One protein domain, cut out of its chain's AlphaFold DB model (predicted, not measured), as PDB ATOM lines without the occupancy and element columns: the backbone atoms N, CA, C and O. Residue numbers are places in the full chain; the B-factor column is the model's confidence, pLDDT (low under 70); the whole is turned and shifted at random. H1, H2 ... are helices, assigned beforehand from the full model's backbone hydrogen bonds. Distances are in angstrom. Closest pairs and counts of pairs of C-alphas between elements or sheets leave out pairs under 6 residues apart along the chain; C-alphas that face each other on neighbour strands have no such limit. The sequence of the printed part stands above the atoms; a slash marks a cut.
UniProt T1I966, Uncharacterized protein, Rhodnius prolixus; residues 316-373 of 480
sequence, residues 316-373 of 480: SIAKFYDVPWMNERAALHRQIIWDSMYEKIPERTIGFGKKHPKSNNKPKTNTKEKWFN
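What this domain is: This is residues 316 to 373 of the 480 residues of an uncharacterized protein of Rhodnius prolixus (UniProt T1I966). An open, drawn-out hairpin: the long helix H2 leads into a loop whose tip, residues 350 to 355, sticks out, and the chain folds back to pack short H3 on H2, while short H1 lies beyond the other end of H2. The 58 printed residues hold three named helices, H1, H2, H3, and no named strand; the class is all helix, with under half of the residues, 28, in named elements. The whole is extended, with a radius of gyration of the C-alphas of 17.1 A, and flat, spanning 53 by 29 by 12 A.

How they stand to each other: H1, residues 316 to 320, is apart from H2, residues 328 to 344, and from H3, residues 367 to 372. H2, with residues 336 to 343 alone, touches H3; their closest C-alphas, of Ser 340 and Lys 368, are 5.5 A apart. This helical hairpin runs opposite ways at a steep tilt of 38 degrees. Every O i to N i+4 pair in H1, H2 and H3 is within hydrogen-bond range.

Where its parts are: H1 begins at C-alpha 316 (187.431, 143.657, 103.730) and measures 6.2 A. H2 measures 24.6 A, H3 8.5 A, ending at C-alpha 372 (178.006, 155.727, 84.757).

The domain as a whole: The printed part has no cut. The H2 to H3 link is long, 22 residues. Residues 358 to 363 are under pLDDT 70.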
ATOM      1  N   SER A 316     186.724 144.692 102.962       96.06
ATOM      2  CA  SER A 316     187.431 143.657 103.730       96.06
ATOM      3  C   SER A 316     186.477 142.778 104.539       96.06
ATOM      4  O   SER A 316     186.567 141.554 104.491       96.06
ATOM      5  N   ILE A 317     185.529 143.401 105.236       95.94
ATOM      6  CA  ILE A 317     184.533 142.715 106.060       95.94
ATOM      7  C   ILE A 317     183.510 142.013 105.155       95.94
ATOM      8  O   ILE A 317     183.183 140.852 105.382       95.94
ATOM      9  N   ALA A 318     183.067 142.660 104.073       96.06
ATOM     10  CA  ALA A 318     182.161 142.052 103.098       96.06
ATOM     11  C   ALA A 318     182.756 140.786 102.457       96.06
ATOM     12  O   ALA A 318     182.032 139.817 102.246       96.06
ATOM     13  N   LYS A 319     184.067 140.767 102.183       95.31
ATOM     14  CA  LYS A 319     184.784 139.576 101.698       95.31
ATOM     15  C   LYS A 319     184.917 138.500 102.767       95.31
ATOM     16  O   LYS A 319     184.732 137.331 102.456       95.31
ATOM     17  N   PHE A 320     185.225 138.885 104.005       97.31
ATOM     18  CA  PHE A 320     185.378 137.941 105.113       97.31
ATOM     19  C   PHE A 320     184.084 137.166 105.400       97.31
ATOM     20  O   PHE A 320     184.124 135.958 105.595       97.31
ATOM     21  N   TYR A 321     182.938 137.850 105.370       95.94
ATOM     22  CA  TYR A 321     181.625 137.243 105.614       95.94
ATOM     23  C   TYR A 321     180.932 136.707 104.343       95.94
ATOM     24  O   TYR A 321     179.787 136.272 104.424       95.94
ATOM     25  N   ASP A 322     181.591 136.756 103.179       95.75
ATOM     26  CA  ASP A 322     181.030 136.381 101.867       95.75
ATOM     27  C   ASP A 322     179.701 137.093 101.524       95.75
ATOM     28  O   ASP A 322     178.736 136.525 101.007       95.75
ATOM     29  N   VAL A 323     179.648 138.398 101.815       95.81
ATOM     30  CA  VAL A 323     178.492 139.277 101.576       95.81
ATOM     31  C   VAL A 323     178.866 140.429 100.627       95.81
ATOM     32  O   VAL A 323     178.732 141.609 100.976       95.81
ATOM     33  N   PRO A 324     179.314 140.153  99.385       92.94
ATOM     34  CA  PRO A 324     179.817 141.188  98.477       92.94
ATOM     35  C   PRO A 324     178.759 142.237  98.095       92.94
ATOM     36  O   PRO A 324     179.099 143.356  97.714       92.94
ATOM     37  N   TRP A 325     177.464 141.925  98.221       91.81
ATOM     38  CA  TRP A 325     176.381 142.872  97.927       91.81
ATOM     39  C   TRP A 325     176.203 143.963  98.994       91.81
ATOM     40  O   TRP A 325     175.594 144.997  98.700       91.81
ATOM     41  N   MET A 326     176.709 143.755 100.217       93.38
ATOM     42  CA  MET A 326     176.696 144.761 101.289       93.38
ATOM     43  C   MET A 326     177.917 145.681 101.275       93.38
ATOM     44  O   MET A 326     177.922 146.668 102.008       93.38
ATOM     45  N   ASN A 327     178.903 145.417 100.415       95.56
ATOM     46  CA  ASN A 327     180.030 146.320 100.207       95.56
ATOM     47  C   ASN A 327     179.524 147.737  99.860       95.56
ATOM     48  O   ASN A 327     178.593 147.884  99.063       95.56
ATOM     49  N   GLU A 328     180.157 148.766 100.420       93.00
ATOM     50  CA  GLU A 328     180.016 150.188 100.063       93.00
ATOM     51  C   GLU A 328     179.799 150.435  98.564       93.00
ATOM     52  O   GLU A 328     178.816 151.069  98.173       93.00
ATOM     53  N   ARG A 329     180.645 149.866  97.695       91.69
ATOM     54  CA  ARG A 329     180.520 150.036  96.238       91.69
ATOM     55  C   ARG A 329     179.206 149.466  95.705       91.69
ATOM     56  O   ARG A 329     178.562 150.078  94.851       91.69
ATOM     57  N   ALA A 330     178.803 148.295  96.191       92.06
ATOM     58  CA  ALA A 330     177.556 147.654  95.790       92.06
ATOM     59  C   ALA A 330     176.331 148.386  96.361       92.06
ATOM     60  O   ALA A 330     175.304 148.487  95.687       92.06
ATOM     61  N   ALA A 331     176.422 148.920  97.581       93.19
ATOM     62  CA  ALA A 331     175.388 149.750  98.193       93.19
ATOM     63  C   ALA A 331     175.173 151.054  97.411       93.19
ATOM     64  O   ALA A 331     174.042 151.359  97.029       93.19
ATOM     65  N   LEU A 332     176.254 151.756  97.073       91.81
ATOM     66  CA  LEU A 332     176.214 152.966  96.253       91.81
ATOM     67  C   LEU A 332     175.634 152.683  94.861       91.81
ATOM     68  O   LEU A 332     174.750 153.400  94.396       91.81
ATOM     69  N   HIS A 333     176.051 151.591  94.217       92.06
ATOM     70  CA  HIS A 333     175.505 151.190  92.919       92.06
ATOM     71  C   HIS A 333     173.989 150.934  92.973       92.06
ATOM     72  O   HIS A 333     173.249 151.340  92.074       92.06
ATOM     73  N   ARG A 334     173.504 150.284  94.043       93.38
ATOM     74  CA  ARG A 334     172.066 150.082  94.277       93.38
ATOM     75  C   ARG A 334     171.332 151.412  94.430       93.38
ATOM     76  O   ARG A 334     170.280 151.573  93.814       93.38
ATOM     77  N   GLN A 335     171.903 152.355  95.176       92.06
ATOM     78  CA  GLN A 335     171.312 153.676  95.371       92.06
ATOM     79  C   GLN A 335     171.189 154.447  94.052       92.06
ATOM     80  O   GLN A 335     170.104 154.924  93.737       92.06
ATOM     81  N   ILE A 336     172.233 154.462  93.217       91.19
ATOM     82  CA  ILE A 336     172.187 155.111  91.892       91.19
ATOM     83  C   ILE A 336     171.081 154.506  91.016       91.19
ATOM     84  O   ILE A 336     170.359 155.219  90.315       91.19
ATOM     85  N   ILE A 337     170.928 153.177  91.041       91.69
ATOM     86  CA  ILE A 337     169.854 152.505  90.300       91.69
ATOM     87  C   ILE A 337     168.484 152.922  90.839       91.69
ATOM     88  O   ILE A 337     167.581 153.183  90.044       91.69
ATOM     89  N   TRP A 338     168.314 152.985  92.160       91.50
ATOM     90  CA  TRP A 338     167.065 153.423  92.781       91.50
ATOM     91  C   TRP A 338     166.724 154.866  92.435       91.50
ATOM     92  O   TRP A 338     165.588 155.125  92.040       91.50
ATOM     93  N   ASP A 339     167.699 155.767  92.484       90.00
ATOM     94  CA  ASP A 339     167.517 157.167  92.110       90.00
ATOM     95  C   ASP A 339     167.118 157.272  90.630       90.00
ATOM     96  O   ASP A 339     166.121 157.915  90.294       90.00
ATOM     97  N   SER A 340     167.784 156.523  89.743       91.00
ATOM     98  CA  SER A 340     167.401 156.436  88.327       91.00
ATOM     99  C   SER A 340     165.992 155.874  88.114       91.00
ATOM    100  O   SER A 340     165.260 156.331  87.233       91.00
ATOM    101  N   MET A 341     165.583 154.869  88.890       90.38
ATOM    102  CA  MET A 341     164.215 154.351  88.832       90.38
ATOM    103  C   MET A 341     163.216 155.398  89.327       90.38
ATOM    104  O   MET A 341     162.152 155.544  88.729       90.38
ATOM    105  N   TYR A 342     163.558 156.150  90.373       88.44
ATOM    106  CA  TYR A 342     162.696 157.170  90.960       88.44
ATOM    107  C   TYR A 342     162.467 158.368  90.030       88.44
ATOM    108  O   TYR A 342     161.343 158.886  89.966       88.44
ATOM    109  N   GLU A 343     163.492 158.750  89.263       88.06
ATOM    110  CA  GLU A 343     163.398 159.740  88.181       88.06
ATOM    111  C   GLU A 343     162.384 159.322  87.106       88.06
ATOM    112  O   GLU A 343     161.646 160.162  86.593       88.06
ATOM    113  N   LYS A 344     162.305 158.023  86.787       87.19
ATOM    114  CA  LYS A 344     161.375 157.486  85.776       87.19
ATOM    115  C   LYS A 344     159.930 157.403  86.259       87.19
ATOM    116  O   LYS A 344     159.020 157.305  85.438       87.19
ATOM    117  N   ILE A 345     159.695 157.407  87.572       86.94
ATOM    118  CA  ILE A 345     158.336 157.357  88.119       86.94
ATOM    119  C   ILE A 345     157.641 158.688  87.790       86.94
ATOM    120  O   ILE A 345     158.160 159.738  88.179       86.94
ATOM    121  N   PRO A 346     156.452 158.684  87.157       82.81
ATOM    122  CA  PRO A 346     155.731 159.919  86.868       82.81
ATOM    123  C   PRO A 346     155.412 160.684  88.157       82.81
ATOM    124  O   PRO A 346     155.239 160.109  89.237       82.81
ATOM    125  N   GLU A 347     155.361 162.006  88.058       81.19
ATOM    126  CA  GLU A 347     155.020 162.862  89.189       81.19
ATOM    127  C   GLU A 347     153.596 162.588  89.674       81.19
ATOM    128  O   GLU A 347     152.653 162.461  88.890       81.19
ATOM    129  N   ARG A 348     153.428 162.497  90.999       78.25
ATOM    130  CA  ARG A 348     152.100 162.390  91.604       78.25
ATOM    131  C   ARG A 348     151.463 163.772  91.604       78.25
ATOM    132  O   ARG A 348     151.730 164.586  92.479       78.25
ATOM    133  N   THR A 349     150.615 164.022  90.617       78.06
ATOM    134  CA  THR A 349     149.917 165.302  90.444       78.06
ATOM    135  C   THR A 349     148.690 165.448  91.343       78.06
ATOM    136  O   THR A 349     148.190 166.558  91.508       78.06
ATOM    137  N   ILE A 350     148.211 164.353  91.943       79.38
ATOM    138  CA  ILE A 350     147.019 164.321  92.797       79.38
ATOM    139  C   ILE A 350     147.411 163.804  94.182       79.38
ATOM    140  O   ILE A 350     147.893 162.680  94.324       79.38
ATOM    141  N   GLY A 351     147.174 164.623  95.204       77.94
ATOM    142  CA  GLY A 351     147.331 164.273  96.614       77.94
ATOM    143  C   GLY A 351     146.079 164.687  97.379       77.94
ATOM    144  O   GLY A 351     145.534 165.759  97.135       77.94
ATOM    145  N   PHE A 352     145.579 163.830  98.275       83.50
ATOM    146  CA  PHE A 352     144.379 164.113  99.085       83.50
ATOM    147  C   PHE A 352     143.144 164.538  98.261       83.50
ATOM    148  O   PHE A 352     142.389 165.422  98.655       83.50
ATOM    149  N   GLY A 353     142.956 163.936  97.081       85.56
ATOM    150  CA  GLY A 353     141.820 164.228  96.197       85.56
ATOM    151  C   GLY A 353     141.871 165.592  95.495       85.56
ATOM    152  O   GLY A 353     140.939 165.923  94.767       85.56
ATOM    153  N   LYS A 354     142.943 166.375  95.665       80.88
ATOM    154  CA  LYS A 354     143.152 167.658  94.979       80.88
ATOM    155  C   LYS A 354     144.426 167.608  94.134       80.88
ATOM    156  O   LYS A 354     145.374 166.889  94.452       80.88
ATOM    157  N   LYS A 355     144.449 168.358  93.028       79.38
ATOM    158  CA  LYS A 355     145.678 168.547  92.245       79.38
ATOM    159  C   LYS A 355     146.665 169.379  93.064       79.38
ATOM    160  O   LYS A 355     146.264 170.362  93.686       79.38
ATOM    161  N   HIS A 356     147.934 168.983  93.084       73.88
ATOM    162  CA  HIS A 356     148.969 169.729  93.797       73.88
ATOM    163  C   HIS A 356     149.117 171.132  93.164       73.88
ATOM    164  O   HIS A 356     149.264 171.218  91.945       73.88
ATOM    165  N   PRO A 357     149.081 172.236  93.940       70.31
ATOM    166  CA  PRO A 357     149.055 173.612  93.410       70.31
ATOM    167  C   PRO A 357     150.358 174.072  92.733       70.31
ATOM    168  O   PRO A 357     150.395 175.120  92.096       70.31
ATOM    169  N   LYS A 358     151.428 173.290  92.861       64.50
ATOM    170  CA  LYS A 358     152.702 173.457  92.158       64.50
ATOM    171  C   LYS A 358     153.123 172.086  91.658       64.50
ATOM    172  O   LYS A 358     153.043 171.130  92.434       64.50
ATOM    173  N   SER A 359     153.557 171.985  90.404       60.44
ATOM    174  CA  SER A 359     154.284 170.799  89.974       60.44
ATOM    175  C   SER A 359     155.622 170.841  90.706       60.44
ATOM    176  O   SER A 359     156.507 171.639  90.399       60.44
ATOM    177  N   ASN A 360     155.743 170.053  91.774       60.09
ATOM    178  CA  ASN A 360     157.055 169.721  92.307       60.09
ATOM    179  C   ASN A 360     157.726 168.868  91.236       60.09
ATOM    180  O   ASN A 360     157.630 167.640  91.264       60.09
ATOM    181  N   ASN A 361     158.325 169.553  90.262       63.97
ATOM    182  CA  ASN A 361     159.031 168.918  89.173       63.97
ATOM    183  C   ASN A 361     160.150 168.106  89.810       63.97
ATOM    184  O   ASN A 361     161.021 168.661  90.488       63.97
ATOM    185  N   LYS A 362     160.114 166.789  89.630       68.62
ATOM    186  CA  LYS A 362     161.227 165.945  90.045       68.62
ATOM    187  C   LYS A 362     162.468 166.431  89.297       68.62
ATOM    188  O   LYS A 362     162.370 166.706  88.096       68.62
ATOM    189  N   PRO A 363     163.626 166.540  89.962       68.19
ATOM    190  CA  PRO A 363     164.858 166.862  89.267       68.19
ATOM    191  C   PRO A 363     165.122 165.755  88.234       68.19
ATOM    192  O   PRO A 363     165.343 164.599  88.584       68.19
ATOM    193  N   LYS A 364     165.005 166.093  86.945       74.75
ATOM    194  CA  LYS A 364     165.279 165.182  85.823       74.75
ATOM    195  C   LYS A 364     166.771 165.219  85.533       74.75
ATOM    196  O   LYS A 364     167.208 165.772  84.526       74.75
ATOM    197  N   THR A 365     167.559 164.700  86.464       77.94
ATOM    198  CA  THR A 365     169.016 164.859  86.433       77.94
ATOM    199  C   THR A 365     169.695 163.808  85.563       77.94
ATOM    200  O   THR A 365     170.894 163.929  85.334       77.94
ATOM    201  N   ASN A 366     168.942 162.835  85.036       85.44
ATOM    202  CA  ASN A 366     169.455 161.696  84.280       85.44
ATOM    203  C   ASN A 366     170.598 161.021  85.049       85.44
ATOM    204  O   ASN A 366     171.724 160.865  84.569       85.44
ATOM    205  N   THR A 367     170.298 160.693  86.307       86.56
ATOM    206  CA  THR A 367     171.282 160.292  87.315       86.56
ATOM    207  C   THR A 367     172.097 159.093  86.835       86.56
ATOM    208  O   THR A 367     173.313 159.072  86.978       86.56
ATOM    209  N   LYS A 368     171.465 158.121  86.168       85.38
ATOM    210  CA  LYS A 368     172.177 156.950  85.644       85.38
ATOM    211  C   LYS A 368     173.288 157.340  84.673       85.38
ATOM    212  O   LYS A 368     174.413 156.880  84.825       85.38
ATOM    213  N   GLU A 369     172.981 158.166  83.681       84.69
ATOM    214  CA  GLU A 369     173.971 158.528  82.669       84.69
ATOM    215  C   GLU A 369     175.085 159.367  83.280       84.69
ATOM    216  O   GLU A 369     176.239 159.044  83.060       84.69
ATOM    217  N   LYS A 370     174.783 160.326  84.157       84.69
ATOM    218  CA  LYS A 370     175.829 161.140  84.800       84.69
ATOM    219  C   LYS A 370     176.793 160.346  85.680       84.69
ATOM    220  O   LYS A 370     177.972 160.675  85.742       84.69
ATOM    221  N   TRP A 371     176.296 159.332  86.389       83.69
ATOM    222  CA  TRP A 371     177.131 158.520  87.277       83.69
ATOM    223  C   TRP A 371     177.924 157.438  86.534       83.69
ATOM    224  O   TRP A 371     179.045 157.133  86.935       83.69
ATOM    225  N   PHE A 372     177.357 156.832  85.481       81.50
ATOM    226  CA  PHE A 372     178.006 155.727  84.757       81.50
ATOM    227  C   PHE A 372     178.742 156.167  83.494       81.50
ATOM    228  O   PHE A 372     179.793 155.611  83.177       81.50
ATOM    229  N   ASN A 373     178.211 157.157  82.785       77.56
ATOM    230  CA  ASN A 373     178.857 157.754  81.631       77.56
ATOM    231  C   ASN A 373     179.590 158.991  82.130       77.56
ATOM    232  O   ASN A 373     179.015 160.060  82.316       77.56
TER     233      ASN A 373